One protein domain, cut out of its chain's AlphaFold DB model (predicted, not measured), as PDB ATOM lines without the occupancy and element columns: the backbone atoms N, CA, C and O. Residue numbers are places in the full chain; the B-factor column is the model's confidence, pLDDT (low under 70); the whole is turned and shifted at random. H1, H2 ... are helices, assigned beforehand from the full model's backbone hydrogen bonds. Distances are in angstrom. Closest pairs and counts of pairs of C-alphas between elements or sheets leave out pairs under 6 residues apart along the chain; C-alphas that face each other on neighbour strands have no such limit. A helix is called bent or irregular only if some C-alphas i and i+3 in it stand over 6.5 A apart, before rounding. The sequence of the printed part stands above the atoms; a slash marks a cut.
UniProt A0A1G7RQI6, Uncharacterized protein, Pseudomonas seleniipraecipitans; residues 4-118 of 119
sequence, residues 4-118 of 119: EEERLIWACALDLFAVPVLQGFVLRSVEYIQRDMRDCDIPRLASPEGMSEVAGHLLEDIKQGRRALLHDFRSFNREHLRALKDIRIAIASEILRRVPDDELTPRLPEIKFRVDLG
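AT A GLANCE: This is residues 4 to 118 of the 119 residues of an uncharacterized protein of Pseudomonas seleniipraecipitans (UniProt A0A1G7RQI6). A helix bent into two arms, H4, lies across the helical hairpin of H2 and H3, its first arm H4a crossing H3 and its second arm H4b crossing H2, while H1 and H5 pack on H4b as well. The two arms of H4 stand nearly at a right angle, and the unnamed residues 64 to 75 loop round the outside between H3 and H4. The printed part has 115 residues with five named helices, in the order H1, H2, H3, H4, H5, and no named strand; the class is all helix. It is compact, with a radius of gyration of the C-alphas of 14.0 A, and spans 40 by 35 by 22 A.

IN THESE COORDINATES: H1, residues 4 to 16, begins with C-alpha 4 at (131.710, 158.074, 97.782) and is 18.3 A long from first to last C-alpha. H2, residues 19 to 36, is 25.5 A long, and H3, residues 48 to 63, is 22.1 A. H4, residues 76 to 98, was assigned as one helix by its hydrogen bonds but is bent: C-alphas 86 and 89 are 7.9 A apart. Its arms are H4a, residues 76 to 86, 16.6 A long, and H4b, residues 89 to 98, 14.4 A long, with C-alpha 89 at (126.744, 153.020, 89.349). H5, residues 108 to 116, is 12.1 A long and ends with C-alpha 116 at (115.663, 149.278, 96.289).

HOW THE PARTS SIT: H4 is the hub and touches four other helices; its arms are about perpendicular, at 78 degrees. H4b touches H2 through residues 25 to 33 of H2 alone, at a steep tilt of 65 degrees, opposite ways; the closest C-alphas, of Ser 29 and Ile 91, are 5.7 A apart. H4b touches H1 at a steep tilt of 40 degrees, the same way, with the C-alphas of Glu 6 and Ala 92 closest at 6.1 A. H4b touches H5, only just about perpendicular at 71 degrees, with the C-alphas of Ser 93 and Val 115 closest at 6.4 A. H4a touches H3 through residues 50 to 55 of H3 alone, about perpendicular at 81 degrees; the C-alphas of Met 51 and His 80 are closest, at 4.9 A. H2 and H3 form a helical hairpin, opposite ways at a shallow tilt of 34.5 degrees, only just short of steep, with the C-alphas of Leu 27 and Ser 52 closest at 4.9 A. H3 and H5 are apart. Every O i to N i+4 pair is within hydrogen-bond range in H1, H2, H3, H4b and H5, and 6 of 7 in H4a.

THE WHOLE: The C-alphas farthest apart, of Ser 75 and Asp 102, are 41.2 A from each other. The printed part has no cut. The links H2 to H3 and H3 to H4 are long. Mean pLDDT of the printed part is 82.2, with residues 37 to 45 and 68 to 76 under 70.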
ATOM      1  N   GLU A   4     131.215 158.580  96.493       88.25
ATOM      2  CA  GLU A   4     131.710 158.074  97.782       88.25
ATOM      3  C   GLU A   4     130.952 156.820  98.208       88.25
ATOM      4  O   GLU A   4     131.570 155.845  98.624       88.25
ATOM      5  N   GLU A   5     129.633 156.820  98.028       89.25
ATOM      6  CA  GLU A   5     128.764 155.666  98.275       89.25
ATOM      7  C   GLU A   5     129.143 154.489  97.370       89.25
ATOM      8  O   GLU A   5     129.332 153.377  97.852       89.25
ATOM      9  N   GLU A   6     129.362 154.746  96.078       89.50
ATOM     10  CA  GLU A   6     129.870 153.750  95.127       89.50
ATOM     11  C   GLU A   6     131.199 153.138  95.602       89.50
ATOM     12  O   GLU A   6     131.363 151.920  95.601       89.50
ATOM     13  N   ARG A   7     132.155 153.970  96.037       87.81
ATOM     14  CA  ARG A   7     133.445 153.491  96.560       87.81
ATOM     15  C   ARG A   7     133.276 152.644  97.813       87.81
ATOM     16  O   ARG A   7     133.978 151.649  97.950       87.81
ATOM     17  N   LEU A   8     132.373 153.038  98.709       89.19
ATOM     18  CA  LEU A   8     132.094 152.295  99.932       89.19
ATOM     19  C   LEU A   8     131.520 150.909  99.621       89.19
ATOM     20  O   LEU A   8     131.954 149.930 100.224       89.19
ATOM     21  N   ILE A   9     130.599 150.817  98.656       90.25
ATOM     22  CA  ILE A   9     130.052 149.535  98.192       90.25
ATOM     23  C   ILE A   9     131.175 148.646  97.662       90.25
ATOM     24  O   ILE A   9     131.284 147.498  98.076       90.25
ATOM     25  N   TRP A  10     132.031 149.172  96.782       89.81
ATOM     26  CA  TRP A  10     133.136 148.396  96.218       89.81
ATOM     27  C   TRP A  10     134.162 147.959  97.261       89.81
ATOM     28  O   TRP A  10     134.640 146.831  97.185       89.81
ATOM     29  N   ALA A  11     134.482 148.814  98.234       87.56
ATOM     30  CA  ALA A  11     135.373 148.460  99.337       87.56
ATOM     31  C   ALA A  11     134.782 147.318 100.175       87.56
ATOM     32  O   ALA A  11     135.426 146.292 100.348       87.56
ATOM     33  N   CYS A  12     133.520 147.448 100.590       87.62
ATOM     34  CA  CYS A  12     132.828 146.401 101.336       87.62
ATOM     35  C   CYS A  12     132.739 145.092 100.541       87.62
ATOM     36  O   CYS A  12     133.024 144.023 101.069       87.62
ATOM     37  N   ALA A  13     132.419 145.163  99.249       89.12
ATOM     38  CA  ALA A  13     132.368 143.987  98.392       89.12
ATOM     39  C   ALA A  13     133.744 143.300  98.267       89.12
ATOM     40  O   ALA A  13     133.813 142.074  98.283       89.12
ATOM     41  N   LEU A  14     134.835 144.068  98.177       89.00
ATOM     42  CA  LEU A  14     136.210 143.549  98.151       89.00
ATOM     43  C   LEU A  14     136.639 142.892  99.466       89.00
ATOM     44  O   LEU A  14     137.410 141.932  99.424       89.00
ATOM     45  N   ASP A  15     136.143 143.385 100.598       88.19
ATOM     46  CA  ASP A  15     136.412 142.798 101.912       88.19
ATOM     47  C   ASP A  15     135.636 141.486 102.120       88.19
ATOM     48  O   ASP A  15     136.160 140.540 102.708       88.19
ATOM     49  N   LEU A  16     134.408 141.406 101.597       87.81
ATOM     50  CA  LEU A  16     133.511 140.259 101.785       87.81
ATOM     51  C   LEU A  16     133.734 139.122 100.783       87.81
ATOM     52  O   LEU A  16     133.522 137.953 101.105       87.81
ATOM     53  N   PHE A  17     134.134 139.438  99.551       89.44
ATOM     54  CA  PHE A  17     134.163 138.466  98.462       89.44
ATOM     55  C   PHE A  17     135.544 138.352  97.817       89.44
ATOM     56  O   PHE A  17     136.266 139.323  97.598       89.44
ATOM     57  N   ALA A  18     135.903 137.129  97.420       90.81
ATOM     58  CA  ALA A  18     137.070 136.912  96.577       90.81
ATOM     59  C   ALA A  18     136.879 137.569  95.195       90.81
ATOM     60  O   ALA A  18     135.774 137.580  94.650       90.81
ATOM     61  N   VAL A  19     137.971 138.051  94.588       91.44
ATOM     62  CA  VAL A  19     137.949 138.737  93.280       91.44
ATOM     63  C   VAL A  19     137.221 137.933  92.192       91.44
ATOM     64  O   VAL A  19     136.369 138.524  91.528       91.44
ATOM     65  N   PRO A  20     137.418 136.605  92.039       92.75
ATOM     66  CA  PRO A  20     136.673 135.830  91.041       92.75
ATOM     67  C   PRO A  20     135.151 135.840  91.256       92.75
ATOM     68  O   PRO A  20     134.383 135.812  90.296       92.75
ATOM     69  N   VAL A  21     134.693 135.916  92.511       92.00
ATOM     70  CA  VAL A  21     133.261 136.002  92.840       92.00
ATOM     71  C   VAL A  21     132.706 137.362  92.422       92.00
ATOM     72  O   VAL A  21     131.670 137.422  91.759       92.00
ATOM     73  N   LEU A  22     133.423 138.445  92.736       92.19
ATOM     74  CA  LEU A  22     133.050 139.803  92.326       92.19
ATOM     75  C   LEU A  22     133.054 139.972  90.811       92.19
ATOM     76  O   LEU A  22     132.136 140.572  90.261       92.19
ATOM     77  N   GLN A  23     134.038 139.397  90.125       93.50
ATOM     78  CA  GLN A  23     134.083 139.367  88.668       93.50
ATOM     79  C   GLN A  23     132.829 138.692  88.084       93.50
ATOM     80  O   GLN A  23     132.218 139.214  87.147       93.50
ATOM     81  N   GLY A  24     132.392 137.577  88.679       93.69
ATOM     82  CA  GLY A  24     131.139 136.912  88.318       93.69
ATOM     83  C   GLY A  24     129.889 137.746  88.623       93.69
ATOM     84  O   GLY A  24     128.910 137.679  87.880       93.69
ATOM     85  N   PHE A  25     129.901 138.558  89.685       92.31
ATOM     86  CA  PHE A  25     128.828 139.525  89.943       92.31
ATOM     87  C   PHE A  25     128.780 140.593  88.859       92.31
ATOM     88  O   PHE A  25     127.704 140.819  88.317       92.31
ATOM     89  N   VAL A  26     129.928 141.164  88.483       92.31
ATOM     90  CA  VAL A  26     130.013 142.138  87.387       92.31
ATOM     91  C   VAL A  26     129.448 141.557  86.102       92.31
ATOM     92  O   VAL A  26     128.610 142.208  85.491       92.31
ATOM     93  N   LEU A  27     129.835 140.334  85.723       93.38
ATOM     94  CA  LEU A  27     129.310 139.685  84.517       93.38
ATOM     95  C   LEU A  27     127.779 139.653  84.528       93.38
ATOM     96  O   LEU A  27     127.143 140.212  83.638       93.38
ATOM     97  N   ARG A  28     127.192 139.092  85.592       91.19
ATOM     98  CA  ARG A  28     125.732 138.985  85.733       91.19
ATOM     99  C   ARG A  28     125.039 140.344  85.759       91.19
ATOM    100  O   ARG A  28     123.935 140.476  85.242       91.19
ATOM    101  N   SER A  29     125.658 141.351  86.375       89.62
ATOM    102  CA  SER A  29     125.136 142.717  86.386       89.62
ATOM    103  C   SER A  29     125.138 143.324  84.986       89.62
ATOM    104  O   SER A  29     124.141 143.915  84.590       89.62
ATOM    105  N   VAL A  30     126.220 143.159  84.221       89.38
ATOM    106  CA  VAL A  30     126.310 143.674  82.847       89.38
ATOM    107  C   VAL A  30     125.288 142.984  81.945       89.38
ATOM    108  O   VAL A  30     124.583 143.672  81.212       89.38
ATOM    109  N   GLU A  31     125.152 141.659  82.034       89.81
ATOM    110  CA  GLU A  31     124.145 140.895  81.286       89.81
ATOM    111  C   GLU A  31     122.718 141.371  81.595       89.81
ATOM    112  O   GLU A  31     121.920 141.587  80.682       89.81
ATOM    113  N   TYR A  32     122.404 141.581  82.877       85.94
ATOM    114  CA  TYR A  32     121.107 142.102  83.306       85.94
ATOM    115  C   TYR A  32     120.852 143.518  82.773       85.94
ATOM    116  O   TYR A  32     119.805 143.777  82.183       85.94
ATOM    117  N   ILE A  33     121.827 144.422  82.909       83.75
ATOM    118  CA  ILE A  33     121.724 145.807  82.424       83.75
ATOM    119  C   ILE A  33     121.524 145.827  80.902       83.75
ATOM    120  O   ILE A  33     120.632 146.514  80.416       83.75
ATOM    121  N   GLN A  34     122.289 145.038  80.144       82.25
ATOM    122  CA  GLN A  34     122.140 144.959  78.686       82.25
ATOM    123  C   GLN A  34     120.766 144.444  78.251       82.25
ATOM    124  O   GLN A  34     120.233 144.884  77.233       82.25
ATOM    125  N   ARG A  35     120.200 143.492  78.999       82.56
ATOM    126  CA  ARG A  35     118.915 142.877  78.668       82.56
ATOM    127  C   ARG A  35     117.729 143.768  79.042       82.56
ATOM    128  O   ARG A  35     116.814 143.929  78.233       82.56
ATOM    129  N   ASP A  36     117.749 144.322  80.252       76.00
ATOM    130  CA  ASP A  36     116.564 144.894  80.896       76.00
ATOM    131  C   ASP A  36     116.641 146.425  81.078       76.00
ATOM    132  O   ASP A  36     115.608 147.064  81.282       76.00
ATOM    133  N   MET A  37     117.815 147.053  80.918       68.81
ATOM    134  CA  MET A  37     118.000 148.512  81.012       68.81
ATOM    135  C   MET A  37     118.380 149.124  79.657       68.81
ATOM    136  O   MET A  37     119.530 149.479  79.401       68.81
ATOM    137  N   ARG A  38     117.377 149.294  78.786       59.25
ATOM    138  CA  ARG A  38     117.544 149.815  77.410       59.25
ATOM    139  C   ARG A  38     118.101 151.240  77.317       59.25
ATOM    140  O   ARG A  38     118.548 151.625  76.243       59.25
ATOM    141  N   ASP A  39     118.079 151.996  78.412       61.88
ATOM    142  CA  ASP A  39     118.591 153.371  78.469       61.88
ATOM    143  C   ASP A  39     120.117 153.431  78.671       61.88
ATOM    144  O   ASP A  39     120.725 154.498  78.574       61.88
ATOM    145  N   CYS A  40     120.762 152.295  78.962       62.69
ATOM    146  CA  CYS A  40     122.212 152.208  79.055       62.69
ATOM    147  C   CYS A  40     122.814 151.931  77.670       62.69
ATOM    148  O   CYS A  40     122.846 150.790  77.211       62.69
ATOM    149  N   ASP A  41     123.331 152.979  77.027       63.31
ATOM    150  CA  ASP A  41     124.054 152.900  75.752       63.31
ATOM    151  C   ASP A  41     125.420 152.212  75.952       63.31
ATOM    152  O   ASP A  41     126.468 152.847  76.087       63.31
ATOM    153  N   ILE A  42     125.420 150.880  76.028       66.00
ATOM    154  CA  ILE A  42     126.656 150.098  76.080       66.00
ATOM    155  C   ILE A  42     127.212 150.006  74.650       66.00
ATOM    156  O   ILE A  42     126.510 149.527  73.753       66.00
ATOM    157  N   PRO A  43     128.461 150.454  74.398       67.50
ATOM    158  CA  PRO A  43     129.078 150.375  73.083       67.50
ATOM    159  C   PRO A  43     128.930 148.982  72.468       67.50
ATOM    160  O   PRO A  43     129.250 147.980  73.101       67.50
ATOM    161  N   ARG A  44     128.528 148.920  71.193       65.50
ATOM    162  CA  ARG A  44     128.295 147.669  70.440       65.50
ATOM    163  C   ARG A  44     129.466 146.677  70.443       65.50
ATOM    164  O   ARG A  44     129.269 145.512  70.119       65.50
ATOM    165  N   LEU A  45     130.675 147.156  70.734       68.56
ATOM    166  CA  LEU A  45     131.911 146.373  70.759       68.56
ATOM    167  C   LEU A  45     132.309 145.900  72.168       68.56
ATOM    168  O   LEU A  45     133.304 145.192  72.287       68.56
ATOM    169  N   ALA A  46     131.580 146.294  73.216       81.75
ATOM    170  CA  ALA A  46     131.843 145.880  74.590       81.75
ATOM    171  C   ALA A  46     130.964 144.674  74.959       81.75
ATOM    172  O   ALA A  46     129.757 144.820  75.162       81.75
ATOM    173  N   SER A  47     131.559 143.481  75.040       88.00
ATOM    174  CA  SER A  47     130.837 142.287  75.490       88.00
ATOM    175  C   SER A  47     130.792 142.208  77.023       88.00
ATOM    176  O   SER A  47     131.714 142.697  77.687       88.00
ATOM    177  N   PRO A  48     129.756 141.580  77.611       88.56
ATOM    178  CA  PRO A  48     129.705 141.319  79.050       88.56
ATOM    179  C   PRO A  48     130.947 140.608  79.587       88.56
ATOM    180  O   PRO A  48     131.466 140.981  80.638       88.56
ATOM    181  N   GLU A  49     131.459 139.626  78.848       90.69
ATOM    182  CA  GLU A  49     132.628 138.833  79.226       90.69
ATOM    183  C   GLU A  49     133.888 139.694  79.255       90.69
ATOM    184  O   GLU A  49     134.593 139.699  80.261       90.69
ATOM    185  N   GLY A  50     134.133 140.491  78.209       89.00
ATOM    186  CA  GLY A  50     135.287 141.388  78.176       89.00
ATOM    187  C   GLY A  50     135.199 142.485  79.242       89.00
ATOM    188  O   GLY A  50     136.203 142.870  79.836       89.00
ATOM    189  N   MET A  51     133.990 142.970  79.552       90.06
ATOM    190  CA  MET A  51     133.772 143.925  80.643       90.06
ATOM    191  C   MET A  51     134.045 143.273  82.002       90.06
ATOM    192  O   MET A  51     134.713 143.860  82.849       90.06
ATOM    193  N   SER A  52     133.581 142.043  82.210       91.88
ATOM    194  CA  SER A  52     133.864 141.279  83.422       91.88
ATOM    195  C   SER A  52     135.362 141.011  83.585       91.88
ATOM    196  O   SER A  52     135.903 141.249  84.661       91.88
ATOM    197  N   GLU A  53     136.061 140.599  82.528       90.25
ATOM    198  CA  GLU A  53     137.506 140.351  82.549       90.25
ATOM    199  C   GLU A  53     138.302 141.612  82.909       90.25
ATOM    200  O   GLU A  53     139.126 141.589  83.828       90.25
ATOM    201  N   VAL A  54     137.993 142.748  82.273       89.75
ATOM    202  CA  VAL A  54     138.599 144.041  82.627       89.75
ATOM    203  C   VAL A  54     138.334 144.385  84.093       89.75
ATOM    204  O   VAL A  54     139.258 144.794  84.796       89.75
ATOM    205  N   ALA A  55     137.106 144.207  84.582       90.31
ATOM    206  CA  ALA A  55     136.786 144.457  85.985       90.31
ATOM    207  C   ALA A  55     137.566 143.529  86.930       90.31
ATOM    208  O   ALA A  55     138.096 144.004  87.931       90.31
ATOM    209  N   GLY A  56     137.695 142.243  86.595       90.38
ATOM    210  CA  GLY A  56     138.478 141.271  87.358       90.38
ATOM    211  C   GLY A  56     139.934 141.704  87.519       90.38
ATOM    212  O   GLY A  56     140.436 141.763  88.640       90.38
ATOM    213  N   HIS A  57     140.585 142.115  86.428       88.31
ATOM    214  CA  HIS A  57     141.950 142.639  86.490       88.31
ATOM    215  C   HIS A  57     142.071 143.900  87.358       88.31
ATOM    216  O   HIS A  57     143.004 144.010  88.153       88.31
ATOM    217  N   LEU A  58     141.122 144.837  87.245       88.19
ATOM    218  CA  LEU A  58     141.108 146.048  88.072       88.19
ATOM    219  C   LEU A  58     140.966 145.717  89.563       88.19
ATOM    220  O   LEU A  58     141.654 146.311  90.391       88.19
ATOM    221  N   LEU A  59     140.073 144.787  89.903       89.50
ATOM    222  CA  LEU A  59     139.831 144.357  91.279       89.50
ATOM    223  C   LEU A  59     141.052 143.637  91.864       89.50
ATOM    224  O   LEU A  59     141.402 143.882  93.016       89.50
ATOM    225  N   GLU A  60     141.728 142.807  91.068       88.56
ATOM    226  CA  GLU A  60     142.956 142.123  91.478       88.56
ATOM    227  C   GLU A  60     144.089 143.120  91.754       88.56
ATOM    228  O   GLU A  60     144.748 143.044  92.791       88.56
ATOM    229  N   ASP A  61     144.272 144.119  90.885       86.31
ATOM    230  CA  ASP A  61     145.250 145.186  91.108       86.31
ATOM    231  C   ASP A  61     144.958 145.975  92.389       86.31
ATOM    232  O   ASP A  61     145.868 146.199  93.189       86.31
ATOM    233  N   ILE A  62     143.693 146.346  92.614       85.88
ATOM    234  CA  ILE A  62     143.267 147.056  93.830       85.88
ATOM    235  C   ILE A  62     143.547 146.209  95.073       85.88
ATOM    236  O   ILE A  62     144.124 146.715  96.036       85.88
ATOM    237  N   LYS A  63     143.187 144.921  95.048       84.69
ATOM    238  CA  LYS A  63     143.402 143.997  96.167       84.69
ATOM    239  C   LYS A  63     144.883 143.831  96.507       84.69
ATOM    240  O   LYS A  63     145.236 143.693  97.674       84.69
ATOM    241  N   GLN A  64     145.755 143.889  95.504       85.38
ATOM    242  CA  GLN A  64     147.206 143.814  95.680       85.38
ATOM    243  C   GLN A  64     147.853 145.173  96.011       85.38
ATOM    244  O   GLN A  64     149.079 145.273  96.070       85.38
ATOM    245  N   GLY A  65     147.061 146.236  96.204       81.62
ATOM    246  CA  GLY A  65     147.558 147.591  96.457       81.62
ATOM    247  C   GLY A  65     148.300 148.204  95.264       81.62
ATOM    248  O   GLY A  65     149.001 149.209  95.409       81.62
ATOM    249  N   ARG A  66     148.172 147.603  94.077       80.81
ATOM    250  CA  ARG A  66     148.797 148.087  92.850       80.81
ATOM    251  C   ARG A  66     147.936 149.177  92.238       80.81
ATOM    252  O   ARG A  66     146.707 149.178  92.299       80.81
ATOM    253  N   ARG A  67     148.597 150.131  91.588       73.19
ATOM    254  CA  ARG A  67     147.895 151.082  90.731       73.19
ATOM    255  C   ARG A  67     147.377 150.311  89.523       73.19
ATOM    256  O   ARG A  67     148.201 149.769  88.808       73.19
ATOM    257  N   ALA A  68     146.071 150.320  89.275       66.88
ATOM    258  CA  ALA A  68     145.486 149.670  88.104       66.88
ATOM    259  C   ALA A  68     146.167 150.140  86.805       66.88
ATOM    260  O   ALA A  68     146.071 151.316  86.422       66.88
ATOM    261  N   LEU A  69     146.897 149.237  86.151       60.16
ATOM    262  CA  LEU A  69     147.733 149.567  85.002       60.16
ATOM    263  C   LEU A  69     146.958 149.343  83.701       60.16
ATOM    264  O   LEU A  69     147.001 148.298  83.072       60.16
ATOM    265  N   LEU A  70     146.279 150.398  83.246       58.62
ATOM    266  CA  LEU A  70     145.491 150.406  82.003       58.62
ATOM    267  C   LEU A  70     146.317 150.220  80.710       58.62
ATOM    268  O   LEU A  70     145.756 150.247  79.615       58.62
ATOM    269  N   HIS A  71     147.643 150.095  80.792       53.22
ATOM    270  CA  HIS A  71     148.514 150.056  79.617       53.22
ATOM    271  C   HIS A  71     148.609 148.690  78.933       53.22
ATOM    272  O   HIS A  71     148.980 148.678  77.760       53.22
ATOM    273  N   ASP A  72     148.189 147.605  79.583       56.41
ATOM    274  CA  ASP A  72     148.077 146.277  78.950       56.41
ATOM    275  C   ASP A  72     146.776 146.127  78.131       56.41
ATOM    276  O   ASP A  72     146.594 145.192  77.359       56.41
ATOM    277  N   PHE A  73     145.877 147.111  78.219       59.41
ATOM    278  CA  PHE A  73     144.498 147.067  77.720       59.41
ATOM    279  C   PHE A  73     144.303 147.821  76.377       59.41
ATOM    280  O   PHE A  73     143.199 148.252  76.042       59.41
ATOM    281  N   ARG A  74     145.377 148.030  75.600       55.41
ATOM    282  CA  ARG A  74     145.556 149.162  74.656       55.41
ATOM    283  C   ARG A  74     144.633 149.295  73.427       55.41
ATOM    284  O   ARG A  74     144.733 150.319  72.755       55.41
ATOM    285  N   SER A  75     143.693 148.393  73.151       57.22
ATOM    286  CA  SER A  75     142.661 148.664  72.125       57.22
ATOM    287  C   SER A  75     141.321 147.988  72.401       57.22
ATOM    288  O   SER A  75     140.328 148.693  72.571       57.22
ATOM    289  N   PHE A  76     141.285 146.659  72.522       57.50
ATOM    290  CA  PHE A  76     140.042 145.912  72.760       57.50
ATOM    291  C   PHE A  76     139.399 146.295  74.097       57.50
ATOM    292  O   PHE A  76     138.212 146.588  74.190       57.50
ATOM    293  N   ASN A  77     140.216 146.438  75.131       73.31
ATOM    294  CA  ASN A  77     139.738 146.670  76.486       73.31
ATOM    295  C   ASN A  77     139.398 148.139  76.786       73.31
ATOM    296  O   ASN A  77     138.796 148.433  77.816       73.31
ATOM    297  N   ARG A  78     139.732 149.077  75.888       79.56
ATOM    298  CA  ARG A  78     139.390 150.496  76.061       79.56
ATOM    299  C   ARG A  78     137.884 150.732  75.968       79.56
ATOM    300  O   ARG A  78     137.353 151.491  76.776       79.56
ATOM    301  N   GLU A  79     137.214 150.081  75.021       84.19
ATOM    302  CA  GLU A  79     135.756 150.175  74.870       84.19
ATOM    303  C   GLU A  79     135.036 149.490  76.034       84.19
ATOM    304  O   GLU A  79     134.130 150.075  76.617       84.19
ATOM    305  N   HIS A  80     135.513 148.320  76.467       86.75
ATOM    306  CA  HIS A  80     134.988 147.619  77.641       86.75
ATOM    307  C   HIS A  80     135.158 148.446  78.924       86.75
ATOM    308  O   HIS A  80     134.224 148.586  79.711       86.75
ATOM    309  N   LEU A  81     136.319 149.078  79.116       85.56
ATOM    310  CA  LEU A  81     136.552 149.981  80.242       85.56
ATOM    311  C   LEU A  81     135.662 151.225  80.185       85.56
ATOM    312  O   LEU A  81     135.211 151.708  81.224       85.56
ATOM    313  N   ARG A  82     135.454 151.787  78.992       84.88
ATOM    314  CA  ARG A  82     134.553 152.926  78.805       84.88
ATOM    315  C   ARG A  82     133.127 152.531  79.177       84.88
ATOM    316  O   ARG A  82     132.555 153.173  80.048       84.88
ATOM    317  N   ALA A  83     132.638 151.425  78.625       86.31
ATOM    318  CA  ALA A  83     131.335 150.863  78.943       86.31
ATOM    319  C   ALA A  83     131.168 150.649  80.455       86.31
ATOM    320  O   ALA A  83     130.201 151.119  81.042       86.31
ATOM    321  N   LEU A  84     132.156 150.028  81.114       87.94
ATOM    322  CA  LEU A  84     132.138 149.809  82.563       87.94
ATOM    323  C   LEU A  84     131.997 151.119  83.336       87.94
ATOM    324  O   LEU A  84     131.279 151.161  84.328       87.94
ATOM    325  N   LYS A  85     132.677 152.188  82.905       86.50
ATOM    326  CA  LYS A  85     132.580 153.500  83.558       86.50
ATOM    327  C   LYS A  85     131.196 154.120  83.419       86.50
ATOM    328  O   LYS A  85     130.768 154.789  84.358       86.50
ATOM    329  N   ASP A  86     130.526 153.890  82.297       85.56
ATOM    330  CA  ASP A  86     129.203 154.448  82.020       85.56
ATOM    331  C   ASP A  86     128.125 153.761  82.875       85.56
ATOM    332  O   ASP A  86     127.243 154.428  83.412       85.56
ATOM    333  N   ILE A  87     128.260 152.452  83.120       86.06
ATOM    334  CA  ILE A  87     127.299 151.678  83.928       86.06
ATOM    335  C   ILE A  87     127.773 151.360  85.356       86.06
ATOM    336  O   ILE A  87     127.104 150.625  86.080       86.06
ATOM    337  N   ARG A  88     128.903 151.918  85.812       87.94
ATOM    338  CA  ARG A  88     129.524 151.585  87.117       87.94
ATOM    339  C   ARG A  88     128.594 151.747  88.319       87.94
ATOM    340  O   ARG A  88     128.667 150.962  89.257       87.94
ATOM    341  N   ILE A  89     127.721 152.755  88.284       87.69
ATOM    342  CA  ILE A  89     126.744 153.020  89.349       87.69
ATOM    343  C   ILE A  89     125.690 151.912  89.362       87.69
ATOM    344  O   ILE A  89     125.413 151.359  90.419       87.69
ATOM    345  N   ALA A  90     125.164 151.531  88.195       87.31
ATOM    346  CA  ALA A  90     124.212 150.433  88.081       87.31
ATOM    347  C   ALA A  90     124.836 149.102  88.535       87.31
ATOM    348  O   ALA A  90     124.218 148.370  89.303       87.31
ATOM    349  N   ILE A  91     126.094 148.833  88.163       89.44
ATOM    350  CA  ILE A  91     126.832 147.653  88.641       89.44
ATOM    351  C   ILE A  91     126.981 147.676  90.171       89.44
ATOM    352  O   ILE A  91     126.730 146.666  90.820       89.44
ATOM    353  N   ALA A  92     127.358 148.810  90.769       90.38
ATOM    354  CA  ALA A  92     127.498 148.921  92.222       90.38
ATOM    355  C   ALA A  92     126.161 148.697  92.951       90.38
ATOM    356  O   ALA A  92     126.118 147.972  93.943       90.38
ATOM    357  N   SER A  93     125.062 149.253  92.436       88.25
ATOM    358  CA  SER A  93     123.710 149.003  92.953       88.25
ATOM    359  C   SER A  93     123.341 147.521  92.892       88.25
ATOM    360  O   SER A  93     122.851 146.954  93.865       88.25
ATOM    361  N   GLU A  94     123.633 146.876  91.767       88.62
ATOM    362  CA  GLU A  94     123.421 145.448  91.572       88.62
ATOM    363  C   GLU A  94     124.267 144.592  92.528       88.62
ATOM    364  O   GLU A  94     123.780 143.604  93.085       88.62
ATOM    365  N   ILE A  95     125.523 144.962  92.769       87.44
ATOM    366  CA  ILE A  95     126.377 144.284  93.751       87.44
ATOM    367  C   ILE A  95     125.809 144.455  95.157       87.44
ATOM    368  O   ILE A  95     125.670 143.464  95.865       87.44
ATOM    369  N   LEU A  96     125.411 145.669  95.544       88.38
ATOM    370  CA  LEU A  96     124.847 145.949  96.865       88.38
ATOM    371  C   LEU A  96     123.578 145.129  97.154       88.38
ATOM    372  O   LEU A  96     123.395 144.636  98.269       88.38
ATOM    373  N   ARG A  97     122.727 144.911  96.144       85.06
ATOM    374  CA  ARG A  97     121.558 144.020  96.263       85.06
ATOM    375  C   ARG A  97     121.947 142.580  96.599       85.06
ATOM    376  O   ARG A  97     121.214 141.916  97.323       85.06
ATOM    377  N   ARG A  98     123.102 142.116  96.111       82.62
ATOM    378  CA  ARG A  98     123.637 140.762  96.341       82.62
ATOM    379  C   ARG A  98     124.378 140.615  97.675       82.62
ATOM    380  O   ARG A  98     124.651 139.483  98.065       82.62
ATOM    381  N   VAL A  99     124.710 141.714  98.360       80.69
ATOM    382  CA  VAL A  99     125.323 141.663  99.696       80.69
ATOM    383  C   VAL A  99     124.250 141.300 100.736       80.69
ATOM    384  O   VAL A  99     123.215 141.977 100.765       80.69
ATOM    385  N   PRO A 100     124.466 140.260 101.566       80.25
ATOM    386  CA  PRO A 100     123.584 139.927 102.686       80.25
ATOM    387  C   PRO A 100     123.466 141.083 103.684       80.25
ATOM    388  O   PRO A 100     124.444 141.784 103.937       80.25
ATOM    389  N   ASP A 101     122.274 141.296 104.246       80.31
ATOM    390  CA  ASP A 101     122.002 142.461 105.100       80.31
ATOM    391  C   ASP A 101     122.797 142.445 106.418       80.31
ATOM    392  O   ASP A 101     123.113 143.499 106.965       80.31
ATOM    393  N   ASP A 102     123.155 141.255 106.898       79.81
ATOM    394  CA  ASP A 102     123.983 141.006 108.079       79.81
ATOM    395  C   ASP A 102     125.465 141.362 107.883       79.81
ATOM    396  O   ASP A 102     126.161 141.634 108.860       79.81
ATOM    397  N   GLU A 103     125.925 141.444 106.635       76.06
ATOM    398  CA  GLU A 103     127.311 141.772 106.268       76.06
ATOM    399  C   GLU A 103     127.483 143.253 105.867       76.06
ATOM    400  O   GLU A 103     128.572 143.710 105.506       76.06
ATOM    401  N   LEU A 104     126.407 144.046 105.916       75.44
ATOM    402  CA  LEU A 104     126.449 145.459 105.550       75.44
ATOM    403  C   LEU A 104     127.105 146.300 106.650       75.44
ATOM    404  O   LEU A 104     126.627 146.385 107.781       75.44
ATOM    405  N   THR A 105     128.156 147.042 106.293       75.56
ATOM    406  CA  THR A 105     128.684 148.101 107.172       75.56
ATOM    407  C   THR A 105     127.580 149.121 107.512       75.56
ATOM    408  O   THR A 105     126.716 149.360 106.671       75.56
ATOM    409  N   PRO A 106     127.607 149.812 108.670       77.38
ATOM    410  CA  PRO A 106     126.478 150.623 109.163       77.38
ATOM    411  C   PRO A 106     125.925 151.703 108.216       77.38
ATOM    412  O   PRO A 106     124.814 152.182 108.410       77.38
ATOM    413  N   ARG A 107     126.694 152.114 107.200       74.31
ATOM    414  CA  ARG A 107     126.296 153.132 106.212       74.31
ATOM    415  C   ARG A 107     125.642 152.544 104.955       74.31
ATOM    416  O   ARG A 107     125.016 153.281 104.202       74.31
ATOM    417  N   LEU A 108     125.797 151.246 104.700       80.44
ATOM    418  CA  LEU A 108     125.281 150.584 103.502       80.44
ATOM    419  C   LEU A 108     123.780 150.241 103.538       80.44
ATOM    420  O   LEU A 108     123.185 150.295 102.462       80.44
ATOM    421  N   PRO A 109     123.124 149.969 104.689       82.88
ATOM    422  CA  PRO A 109     121.683 149.719 104.730       82.88
ATOM    423  C   PRO A 109     120.855 150.887 104.184       82.88
ATOM    424  O   PRO A 109     119.934 150.678 103.401       82.88
ATOM    425  N   GLU A 110     121.217 152.130 104.518       84.12
ATOM    426  CA  GLU A 110     120.540 153.328 103.997       84.12
ATOM    427  C   GLU A 110     120.728 153.473 102.477       84.12
ATOM    428  O   GLU A 110     119.803 153.829 101.744       84.12
ATOM    429  N   ILE A 111     121.928 153.164 101.976       82.25
ATOM    430  CA  ILE A 111     122.212 153.184 100.538       82.25
ATOM    431  C   ILE A 111     121.397 152.097  99.828       82.25
ATOM    432  O   ILE A 111     120.779 152.391  98.805       82.25
ATOM    433  N   LYS A 112     121.350 150.884 100.386       84.31
ATOM    434  CA  LYS A 112     120.596 149.747  99.846       84.31
ATOM    435  C   LYS A 112     119.104 150.053  99.789       84.31
ATOM    436  O   LYS A 112     118.508 149.932  98.727       84.31
ATOM    437  N   PHE A 113     118.545 150.586 100.875       85.12
ATOM    438  CA  PHE A 113     117.146 151.004 100.936       85.12
ATOM    439  C   PHE A 113     116.781 152.004  99.827       85.12
ATOM    440  O   PHE A 113     115.779 151.828  99.141       85.12
ATOM    441  N   ARG A 114     117.614 153.028  99.589       84.50
ATOM    442  CA  ARG A 114     117.383 153.984  98.487       84.50
ATOM    443  C   ARG A 114     117.473 153.316  97.114       84.50
ATOM    444  O   ARG A 114     116.612 153.553  96.274       84.50
ATOM    445  N   VAL A 115     118.454 152.435  96.905       83.56
ATOM    446  CA  VAL A 115     118.615 151.671  95.654       83.56
ATOM    447  C   VAL A 115     117.422 150.748  95.381       83.56
ATOM    448  O   VAL A 115     117.016 150.599  94.226       83.56
ATOM    449  N   ASP A 116     116.842 150.142  96.414       82.75
ATOM    450  CA  ASP A 116     115.663 149.278  96.289       82.75
ATOM    451  C   ASP A 116     114.387 150.082  96.000       82.75
ATOM    452  O   ASP A 116     113.508 149.608  95.284       82.75
ATOM    453  N   LEU A 117     114.321 151.332  96.468       82.50
ATOM    454  CA  LEU A 117     113.265 152.288  96.118       82.50
ATOM    455  C   LEU A 117     113.462 152.971  94.752       82.50
ATOM    456  O   LEU A 117     112.573 153.698  94.309       82.50
ATOM    457  N   GLY A 118     114.602 152.762  94.086       73.62
ATOM    458  CA  GLY A 118     114.934 153.415  92.814       73.62
ATOM    459  C   GLY A 118     115.327 154.895  92.941       73.62
ATOM    460  O   GLY A 118     115.108 155.654  91.996       73.62
TER     461      GLY A 118